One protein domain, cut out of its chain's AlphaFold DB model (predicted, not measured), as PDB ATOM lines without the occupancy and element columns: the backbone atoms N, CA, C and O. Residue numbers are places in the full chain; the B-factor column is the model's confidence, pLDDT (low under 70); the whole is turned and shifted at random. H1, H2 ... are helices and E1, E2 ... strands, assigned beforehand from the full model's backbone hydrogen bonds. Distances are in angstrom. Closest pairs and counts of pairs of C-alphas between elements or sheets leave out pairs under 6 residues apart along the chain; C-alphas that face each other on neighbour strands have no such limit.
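What this domain is: This is residues 2 to 67 of the 83 residues of the protein "Ribosomal large subunit pseudouridine synthase B" of Candidatus Saccharibacteria bacterium (UniProt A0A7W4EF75). Two small strand hairpins, E1 with E2 and E3 with E4, follow each other as E2 runs on into E3, with H1 packed on E3 and H2 on E1. After H2, the long unnamed stretch 51 to 67 makes the end. The 66 printed residues hold H1, E1, E2, E3, E4 and H2 in that order, a mixed class with 30 residues in named elements, under half. Both two-stranded sheets are antiparallel; the whole is compact, with a radius of gyration of the C-alphas of 11.6 A and spans of 29 by 28 by 22 A.

How they stand to each other: H1, residues 2 to 10, comes closest to E3, residues 22 to 25, at the C-alphas of Ser 8 and Ala 22, 5.1 A apart. E1, residues 12 to 14, and E2, residues 17 to 19, form a hairpin, with N 12 and O 19 2.8 A apart, within hydrogen-bond range. E2 runs on into E3 across 2 residues, at 31 degrees. E3 and E4, residues 33 to 36, form a hairpin at 155 degrees, with N 34 and O 24 2.8 A apart, within hydrogen-bond range. H2, residues 44 to 50, comes closest to E1 at the C-alphas of Thr 48 and Val 12, 6.1 A apart. H1 and H2 are close but not clearly touching; their closest C-alphas, of Ile 7 and Thr 48, are 7.7 A apart. They run opposite ways at a shallow tilt of 33 degrees, only just short of steep. In H1 and H2 every O i to N i+4 pair is within hydrogen-bond range.

Where its parts are: H1 begins at C-alpha 2 (-50.564, 27.819, -51.450) and is 10.8 A long. E1 measures 6.4 A, E2 6.5 A, E3 10.4 A and E4 9.8 A. H2, 9.8 A long, ends at C-alpha 50 (-39.250, 35.086, -44.543).

The domain as a whole: The C-alphas of Asp 16 and Asp 28, the two farthest apart, are 32.7 A apart. The printed part has no cut, and no link between named elements is long. Residue 2 alone has a pLDDT under 70.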
ATOM      1  N   LEU A   2     -51.733  28.365 -50.746       68.12
ATOM      2  CA  LEU A   2     -50.564  27.819 -51.450       68.12
ATOM      3  C   LEU A   2     -49.303  27.718 -50.570       68.12
ATOM      4  O   LEU A   2     -48.714  26.652 -50.452       68.12
ATOM      5  N   HIS A   3     -48.940  28.784 -49.851       78.56
ATOM      6  CA  HIS A   3     -47.757  28.772 -48.977       78.56
ATOM      7  C   HIS A   3     -47.881  27.836 -47.760       78.56
ATOM      8  O   HIS A   3     -46.871  27.355 -47.261       78.56
ATOM      9  N   GLN A   4     -49.105  27.528 -47.309       75.44
ATOM     10  CA  GLN A   4     -49.323  26.540 -46.243       75.44
ATOM     11  C   GLN A   4     -48.924  25.138 -46.722       75.44
ATOM     12  O   GLN A   4     -48.156  24.465 -46.045       75.44
ATOM     13  N   GLN A   5     -49.391  24.740 -47.910       75.00
ATOM     14  CA  GLN A   5     -48.998  23.476 -48.542       75.00
ATOM     15  C   GLN A   5     -47.497  23.455 -48.849       75.00
ATOM     16  O   GLN A   5     -46.834  22.448 -48.624       75.00
ATOM     17  N   MET A   6     -46.913  24.583 -49.276       78.12
ATOM     18  CA  MET A   6     -45.461  24.663 -49.481       78.12
ATOM     19  C   MET A   6     -44.673  24.376 -48.202       78.12
ATOM     20  O   MET A   6     -43.715  23.620 -48.262       78.12
ATOM     21  N   ILE A   7     -45.057  24.931 -47.049       84.81
ATOM     22  CA  ILE A   7     -44.332  24.686 -45.792       84.81
ATOM     23  C   ILE A   7     -44.575  23.262 -45.266       84.81
ATOM     24  O   ILE A   7     -43.613  22.601 -44.865       84.81
ATOM     25  N   SER A   8     -45.831  22.803 -45.263       80.19
ATOM     26  CA  SER A   8     -46.218  21.524 -44.654       80.19
ATOM     27  C   SER A   8     -45.876  20.314 -45.518       80.19
ATOM     28  O   SER A   8     -45.319  19.348 -45.004       80.19
ATOM     29  N   ASP A   9     -46.156  20.360 -46.821       80.81
ATOM     30  CA  ASP A   9     -46.087  19.181 -47.696       80.81
ATOM     31  C   ASP A   9     -44.750  19.118 -48.448       80.81
ATOM     32  O   ASP A   9     -44.164  18.047 -48.626       80.81
ATOM     33  N   PHE A  10     -44.224  20.279 -48.851       84.56
ATOM     34  CA  PHE A  10     -43.004  20.374 -49.661       84.56
ATOM     35  C   PHE A  10     -41.789  20.916 -48.900       84.56
ATOM     36  O   PHE A  10     -40.661  20.682 -49.329       84.56
ATOM     37  N   GLY A  11     -41.957  21.572 -47.758       89.00
ATOM     38  CA  GLY A  11     -40.876  22.277 -47.073       89.00
ATOM     39  C   GLY A  11     -40.264  23.432 -47.885       89.00
ATOM     40  O   GLY A  11     -40.492  23.608 -49.081       89.00
ATOM     41  N   VAL A  12     -39.448  24.235 -47.211       94.12
ATOM     42  CA  VAL A  12     -38.757  25.401 -47.778       94.12
ATOM     43  C   VAL A  12     -37.253  25.211 -47.633       94.12
ATOM     44  O   VAL A  12     -36.770  24.864 -46.555       94.12
ATOM     45  N   ASN A  13     -36.496  25.444 -48.703       95.44
ATOM     46  CA  ASN A  13     -35.040  25.337 -48.663       95.44
ATOM     47  C   ASN A  13     -34.430  26.550 -47.955       95.44
ATOM     48  O   ASN A  13     -34.641  27.689 -48.370       95.44
ATOM     49  N   LEU A  14     -33.670  26.290 -46.893       95.69
ATOM     50  CA  LEU A  14     -32.846  27.271 -46.194       95.69
ATOM     51  C   LEU A  14     -31.360  26.955 -46.433       95.69
ATOM     52  O   LEU A  14     -31.019  25.869 -46.900       95.69
ATOM     53  N   GLU A  15     -30.473  27.881 -46.068       94.81
ATOM     54  CA  GLU A  15     -29.009  27.748 -46.229       94.81
ATOM     55  C   GLU A  15     -28.425  26.478 -45.585       94.81
ATOM     56  O   GLU A  15     -27.481  25.885 -46.089       94.81
ATOM     57  N   ASP A  16     -29.011  26.046 -44.474       95.62
ATOM     58  CA  ASP A  16     -28.608  24.893 -43.669       95.62
ATOM     59  C   ASP A  16     -29.456  23.638 -43.957       95.62
ATOM     60  O   ASP A  16     -29.473  22.690 -43.167       95.62
ATOM     61  N   GLY A  17     -30.215  23.637 -45.061       95.44
ATOM     62  CA  GLY A  17     -31.034  22.516 -45.534       95.44
ATOM     63  C   GLY A  17     -32.545  22.784 -45.549       95.44
ATOM     64  O   GLY A  17     -33.021  23.852 -45.152       95.44
ATOM     65  N   ARG A  18     -33.311  21.786 -46.002       95.62
ATOM     66  CA  ARG A  18     -34.778  21.840 -46.136       95.62
ATOM     67  C   ARG A  18     -35.458  21.933 -44.766       95.62
ATOM     68  O   ARG A  18     -35.253  21.072 -43.922       95.62
ATOM     69  N   SER A  19     -36.295  22.950 -44.576       96.19
ATOM     70  CA  SER A  19     -37.144  23.133 -43.398       96.19
ATOM     71  C   SER A  19     -38.584  22.751 -43.719       96.19
ATOM     72  O   SER A  19     -39.231  23.421 -44.520       96.19
ATOM     73  N   GLN A  20     -39.126  21.764 -43.012       95.06
ATOM     74  CA  GLN A  20     -40.532  21.367 -43.102       95.06
ATOM     75  C   GLN A  20     -41.201  21.555 -41.740       95.06
ATOM     76  O   GLN A  20     -40.648  21.152 -40.719       95.06
ATOM     77  N   LEU A  21     -42.359  22.216 -41.714       95.06
ATOM     78  CA  LEU A  21     -43.076  22.544 -40.479       95.06
ATOM     79  C   LEU A  21     -44.543  22.158 -40.639       95.06
ATOM     80  O   LEU A  21     -45.135  22.469 -41.667       95.06
ATOM     81  N   ALA A  22     -45.154  21.562 -39.620       94.69
ATOM     82  CA  ALA A  22     -46.601  21.389 -39.620       94.69
ATOM     83  C   ALA A  22     -47.280  22.711 -39.235       94.69
ATOM     84  O   ALA A  22     -46.864  23.372 -38.276       94.69
ATOM     85  N   LEU A  23     -48.318  23.090 -39.986       94.06
ATOM     86  CA  LEU A  23     -49.063  24.335 -39.805       94.06
ATOM     87  C   LEU A  23     -50.558  24.094 -39.648       94.06
ATOM     88  O   LEU A  23     -51.211  23.572 -40.553       94.06
ATOM     89  N   GLU A  24     -51.100  24.610 -38.552       91.81
ATOM     90  CA  GLU A  24     -52.532  24.680 -38.287       91.81
ATOM     91  C   GLU A  24     -52.956  26.138 -38.102       91.81
ATOM     92  O   GLU A  24     -52.238  26.953 -37.515       91.81
ATOM     93  N   ARG A  25     -54.114  26.495 -38.657       91.25
ATOM     94  CA  ARG A  25     -54.642  27.855 -38.559       91.25
ATOM     95  C   ARG A  25     -55.377  28.009 -37.229       91.25
ATOM     96  O   ARG A  25     -56.251  27.206 -36.937       91.25
ATOM     97  N   LEU A  26     -55.049  29.048 -36.462       91.31
ATOM     98  CA  LEU A  26     -55.673  29.279 -35.150       91.31
ATOM     99  C   LEU A  26     -57.007  30.031 -35.235       91.31
ATOM    100  O   LEU A  26     -57.839  29.908 -34.343       91.31
ATOM    101  N   ASP A  27     -57.200  30.829 -36.285       90.75
ATOM    102  CA  ASP A  27     -58.394  31.649 -36.482       90.75
ATOM    103  C   ASP A  27     -58.632  31.966 -37.969       90.75
ATOM    104  O   ASP A  27     -57.873  31.563 -38.851       90.75
ATOM    105  N   ASP A  28     -59.680  32.722 -38.283       89.44
ATOM    106  CA  ASP A  28     -59.992  33.089 -39.668       89.44
ATOM    107  C   ASP A  28     -59.178  34.272 -40.209       89.44
ATOM    108  O   ASP A  28     -59.192  34.521 -41.417       89.44
ATOM    109  N   SER A  29     -58.398  34.956 -39.365       87.94
ATOM    110  CA  SER A  29     -57.599  36.120 -39.774       87.94
ATOM    111  C   SER A  29     -56.463  35.753 -40.734       87.94
ATOM    112  O   SER A  29     -55.941  36.617 -41.436       87.94
ATOM    113  N   ARG A  30     -56.061  34.470 -40.768       84.50
ATOM    114  CA  ARG A  30     -54.872  33.951 -41.480       84.50
ATOM    115  C   ARG A  30     -53.543  34.571 -41.026       84.50
ATOM    116  O   ARG A  30     -52.517  34.325 -41.662       84.50
ATOM    117  N   LEU A  31     -53.541  35.325 -39.929       91.12
ATOM    118  CA  LEU A  31     -52.339  35.911 -39.333       91.12
ATOM    119  C   LEU A  31     -51.756  35.021 -38.230       91.12
ATOM    120  O   LEU A  31     -50.555  35.085 -37.967       91.12
ATOM    121  N   ASN A  32     -52.587  34.172 -37.620       94.19
ATOM    122  CA  ASN A  32     -52.211  33.340 -36.485       94.19
ATOM    123  C   ASN A  32     -52.128  31.861 -36.875       94.19
ATOM    124  O   ASN A  32     -53.085  31.265 -37.378       94.19
ATOM    125  N   TRP A  33     -50.960  31.276 -36.619       94.56
ATOM    126  CA  TRP A  33     -50.630  29.903 -36.977       94.56
ATOM    127  C   TRP A  33     -50.015  29.179 -35.789       94.56
ATOM    128  O   TRP A  33     -49.132  29.713 -35.111       94.56
ATOM    129  N   GLN A  34     -50.448  27.944 -35.582       95.75
ATOM    130  CA  GLN A  34     -49.767  26.988 -34.734       95.75
ATOM    131  C   GLN A  34     -48.742  26.233 -35.574       95.75
ATOM    132  O   GLN A  34     -49.056  25.702 -36.639       95.75
ATOM    133  N   VAL A  35     -47.501  26.224 -35.089       96.50
ATOM    134  CA  VAL A  35     -46.369  25.548 -35.726       96.50
ATOM    135  C   VAL A  35     -45.968  24.364 -34.858       96.50
ATOM    136  O   VAL A  35     -45.679  24.551 -33.674       96.50
ATOM    137  N   VAL A  36     -45.901  23.170 -35.446       95.62
ATOM    138  CA  VAL A  36     -45.392  21.961 -34.781       95.62
ATOM    139  C   VAL A  36     -44.169  21.449 -35.538       95.62
ATOM    140  O   VAL A  36     -44.173  21.355 -36.766       95.62
ATOM    141  N   MET A  37     -43.099  21.154 -34.799       95.25
ATOM    142  CA  MET A  37     -41.836  20.665 -35.347       95.25
ATOM    143  C   MET A  37     -41.041  19.879 -34.299       95.25
ATOM    144  O   MET A  37     -41.175  20.134 -33.101       95.25
ATOM    145  N   SER A  38     -40.193  18.962 -34.767       94.62
ATOM    146  CA  SER A  38     -39.348  18.097 -33.924       94.62
ATOM    147  C   SER A  38     -37.868  18.500 -33.916       94.62
ATOM    148  O   SER A  38     -37.075  17.926 -33.178       94.62
ATOM    149  N   GLU A  39     -37.488  19.486 -34.728       93.44
ATOM    150  CA  GLU A  39     -36.160  20.104 -34.729       93.44
ATOM    151  C   GLU A  39     -36.234  21.565 -34.254       93.44
ATOM    152  O   GLU A  39     -37.298  22.069 -33.894       93.44
ATOM    153  N   GLY A  40     -35.100  22.264 -34.215       94.56
ATOM    154  CA  GLY A  40     -35.037  23.623 -33.676       94.56
ATOM    155  C   GLY A  40     -33.825  24.408 -34.152       94.56
ATOM    156  O   GLY A  40     -33.131  25.016 -33.336       94.56
ATOM    157  N   ARG A  41     -33.543  24.387 -35.461       96.44
ATOM    158  CA  ARG A  41     -32.397  25.109 -36.040       96.44
ATOM    159  C   ARG A  41     -32.529  26.613 -35.801       96.44
ATOM    160  O   ARG A  41     -33.630  27.149 -35.625       96.44
ATOM    161  N   ASN A  42     -31.401  27.326 -35.808       97.88
ATOM    162  CA  ASN A  42     -31.369  28.749 -35.469       97.88
ATOM    163  C   ASN A  42     -32.395  29.541 -36.300       97.88
ATOM    164  O   ASN A  42     -32.353  29.551 -37.535       97.88
ATOM    165  N   ARG A  43     -33.349  30.175 -35.601       97.31
ATOM    166  CA  ARG A  43     -34.414  31.016 -36.177       97.31
ATOM    167  C   ARG A  43     -35.210  30.346 -37.306       97.31
ATOM    168  O   ARG A  43     -35.773  31.058 -38.133       97.31
ATOM    169  N   GLN A  44     -35.285  29.016 -37.328       97.69
ATOM    170  CA  GLN A  44     -35.845  28.247 -38.439       97.69
ATOM    171  C   GLN A  44     -37.239  28.726 -38.855       97.69
ATOM    172  O   GLN A  44     -37.407  29.133 -39.994       97.69
ATOM    173  N   ILE A  45     -38.190  28.824 -37.916       97.31
ATOM    174  CA  ILE A  45     -39.546  29.333 -38.193       97.31
ATOM    175  C   ILE A  45     -39.491  30.705 -38.878       97.31
ATOM    176  O   ILE A  45     -40.114  30.927 -39.909       97.31
ATOM    177  N   ARG A  46     -38.699  31.642 -38.349       98.00
ATOM    178  CA  ARG A  46     -38.616  32.998 -38.910       98.00
ATOM    179  C   ARG A  46     -38.023  32.995 -40.320       98.00
ATOM    180  O   ARG A  46     -38.515  33.737 -41.161       98.00
ATOM    181  N   ARG A  47     -36.999  32.175 -40.575       97.69
ATOM    182  CA  ARG A  47     -36.357  32.059 -41.893       97.69
ATOM    183  C   ARG A  47     -37.272  31.391 -42.921       97.69
ATOM    184  O   ARG A  47     -37.387  31.903 -44.027       97.69
ATOM    185  N   THR A  48     -37.986  30.337 -42.534       96.69
ATOM    186  CA  THR A  48     -38.969  29.644 -43.385       96.69
ATOM    187  C   THR A  48     -40.073  30.583 -43.858       96.69
ATOM    188  O   THR A  48     -40.369  30.639 -45.045       96.69
ATOM    189  N   PHE A  49     -40.649  31.372 -42.949       95.88
ATOM    190  CA  PHE A  49     -41.679  32.350 -43.310       95.88
ATOM    191  C   PHE A  49     -41.108  33.518 -44.133       95.88
ATOM    192  O   PHE A  49     -41.739  33.935 -45.104       95.88
ATOM    193  N   ALA A  50     -39.907  34.006 -43.802       96.44
ATOM    194  CA  ALA A  50     -39.250  35.086 -44.543       96.44
ATOM    195  C   ALA A  50     -38.931  34.704 -45.994       96.44
ATOM    196  O   ALA A  50     -39.130  35.519 -46.891       96.44
ATOM    197  N   ALA A  51     -38.519  33.458 -46.241       94.75
ATOM    198  CA  ALA A  51     -38.276  32.936 -47.588       94.75
ATOM    199  C   ALA A  51     -39.534  32.936 -48.482       94.75
ATOM    200  O   ALA A  51     -39.418  32.903 -49.702       94.75
ATOM    201  N   LEU A  52     -40.728  33.014 -47.886       92.12
ATOM    202  CA  LEU A  52     -42.013  33.125 -48.585       92.12
ATOM    203  C   LEU A  52     -42.601  34.548 -48.541       92.12
ATOM    204  O   LEU A  52     -43.769  34.745 -48.873       92.12
ATOM    205  N   GLY A  53     -41.813  35.538 -48.108       93.69
ATOM    206  CA  GLY A  53     -42.212  36.947 -48.054       93.69
ATOM    207  C   GLY A  53     -42.991  37.362 -46.801       93.69
ATOM    208  O   GLY A  53     -43.527  38.468 -46.759       93.69
ATOM    209  N   TYR A  54     -43.062  36.520 -45.765       94.25
ATOM    210  CA  TYR A  54     -43.766  36.845 -44.521       94.25
ATOM    211  C   TYR A  54     -42.825  37.311 -43.412       94.25
ATOM    212  O   TYR A  54     -41.762  36.740 -43.177       94.25
ATOM    213  N   THR A  55     -43.278  38.294 -42.633       96.12
ATOM    214  CA  THR A  55     -42.586  38.727 -41.414       96.12
ATOM    215  C   THR A  55     -43.288  38.176 -40.179       96.12
ATOM    216  O   THR A  55     -44.434  38.513 -39.893       96.12
ATOM    217  N   VAL A  56     -42.583  37.352 -39.401       97.00
ATOM    218  CA  VAL A  56     -43.085  36.861 -38.109       97.00
ATOM    219  C   VAL A  56     -42.960  37.970 -37.061       97.00
ATOM    220  O   VAL A  56     -41.875  38.208 -36.526       97.00
ATOM    221  N   VAL A  57     -44.066  38.633 -36.729       97.38
ATOM    222  CA  VAL A  57     -44.084  39.731 -35.740       97.38
ATOM    223  C   VAL A  57     -44.124  39.234 -34.293       97.38
ATOM    224  O   VAL A  57     -43.547  39.854 -33.401       97.38
ATOM    225  N   ARG A  58     -44.733  38.067 -34.050       96.88
ATOM    226  CA  ARG A  58     -44.822  37.425 -32.733       96.88
ATOM    227  C   ARG A  58     -44.534  35.935 -32.869       96.88
ATOM    228  O   ARG A  58     -45.025  35.288 -33.784       96.88
ATOM    229  N   LEU A  59     -43.726  35.402 -31.958       97.25
ATOM    230  CA  LEU A  59     -43.436  33.974 -31.864       97.25
ATOM    231  C   LEU A  59     -43.405  33.596 -30.390       97.25
ATOM    232  O   LEU A  59     -42.641  34.183 -29.625       97.25
ATOM    233  N   HIS A  60     -44.243  32.644 -30.001       95.94
ATOM    234  CA  HIS A  60     -44.369  32.205 -28.620       95.94
ATOM    235  C   HIS A  60     -44.473  30.683 -28.583       95.94
ATOM    236  O   HIS A  60     -45.346  30.110 -29.227       95.94
ATOM    237  N   ARG A  61     -43.563  30.031 -27.854       96.38
ATOM    238  CA  ARG A  61     -43.590  28.579 -27.676       96.38
ATOM    239  C   ARG A  61     -44.493  28.252 -26.495       96.38
ATOM    240  O   ARG A  61     -44.179  28.632 -25.375       96.38
ATOM    241  N   VAL A  62     -45.587  27.549 -26.768       95.62
ATOM    242  CA  VAL A  62     -46.591  27.178 -25.758       95.62
ATOM    243  C   VAL A  62     -46.452  25.736 -25.271       95.62
ATOM    244  O   VAL A  62     -46.942  25.420 -24.195       95.62
ATOM    245  N   GLN A  63     -45.755  24.881 -26.024       95.94
ATOM    246  CA  GLN A  63     -45.538  23.476 -25.688       95.94
ATOM    247  C   GLN A  63     -44.126  23.024 -26.091       95.94
ATOM    248  O   GLN A  63     -43.570  23.495 -27.089       95.94
ATOM    249  N   PHE A  64     -43.543  22.117 -25.309       95.12
ATOM    250  CA  PHE A  64     -42.295  21.422 -25.607       95.12
ATOM    251  C   PHE A  64     -42.367  19.986 -25.077       95.12
ATOM    252  O   PHE A  64     -42.406  19.768 -23.866       95.12
ATOM    253  N   GLY A  65     -42.404  19.004 -25.981       93.69
ATOM    254  CA  GLY A  65     -42.670  17.613 -25.609       93.69
ATOM    255  C   GLY A  65     -43.987  17.498 -24.835       93.69
ATOM    256  O   GLY A  65     -45.026  17.978 -25.296       93.69
ATOM    257  N   ASN A  66     -43.913  16.922 -23.634       93.00
ATOM    258  CA  ASN A  66     -45.056  16.731 -22.734       93.00
ATOM    259  C   ASN A  66     -45.353  17.953 -21.847       93.00
ATOM    260  O   ASN A  66     -46.280  17.918 -21.043       93.00
ATOM    261  N   TYR A  67     -44.572  19.031 -21.965       93.62
ATOM    262  CA  TYR A  67     -44.719  20.222 -21.133       93.62
ATOM    263  C   TYR A  67     -45.486  21.308 -21.881       93.62
ATOM    264  O   TYR A  67     -45.061  21.746 -22.951       93.62
TER     265      TYR A  67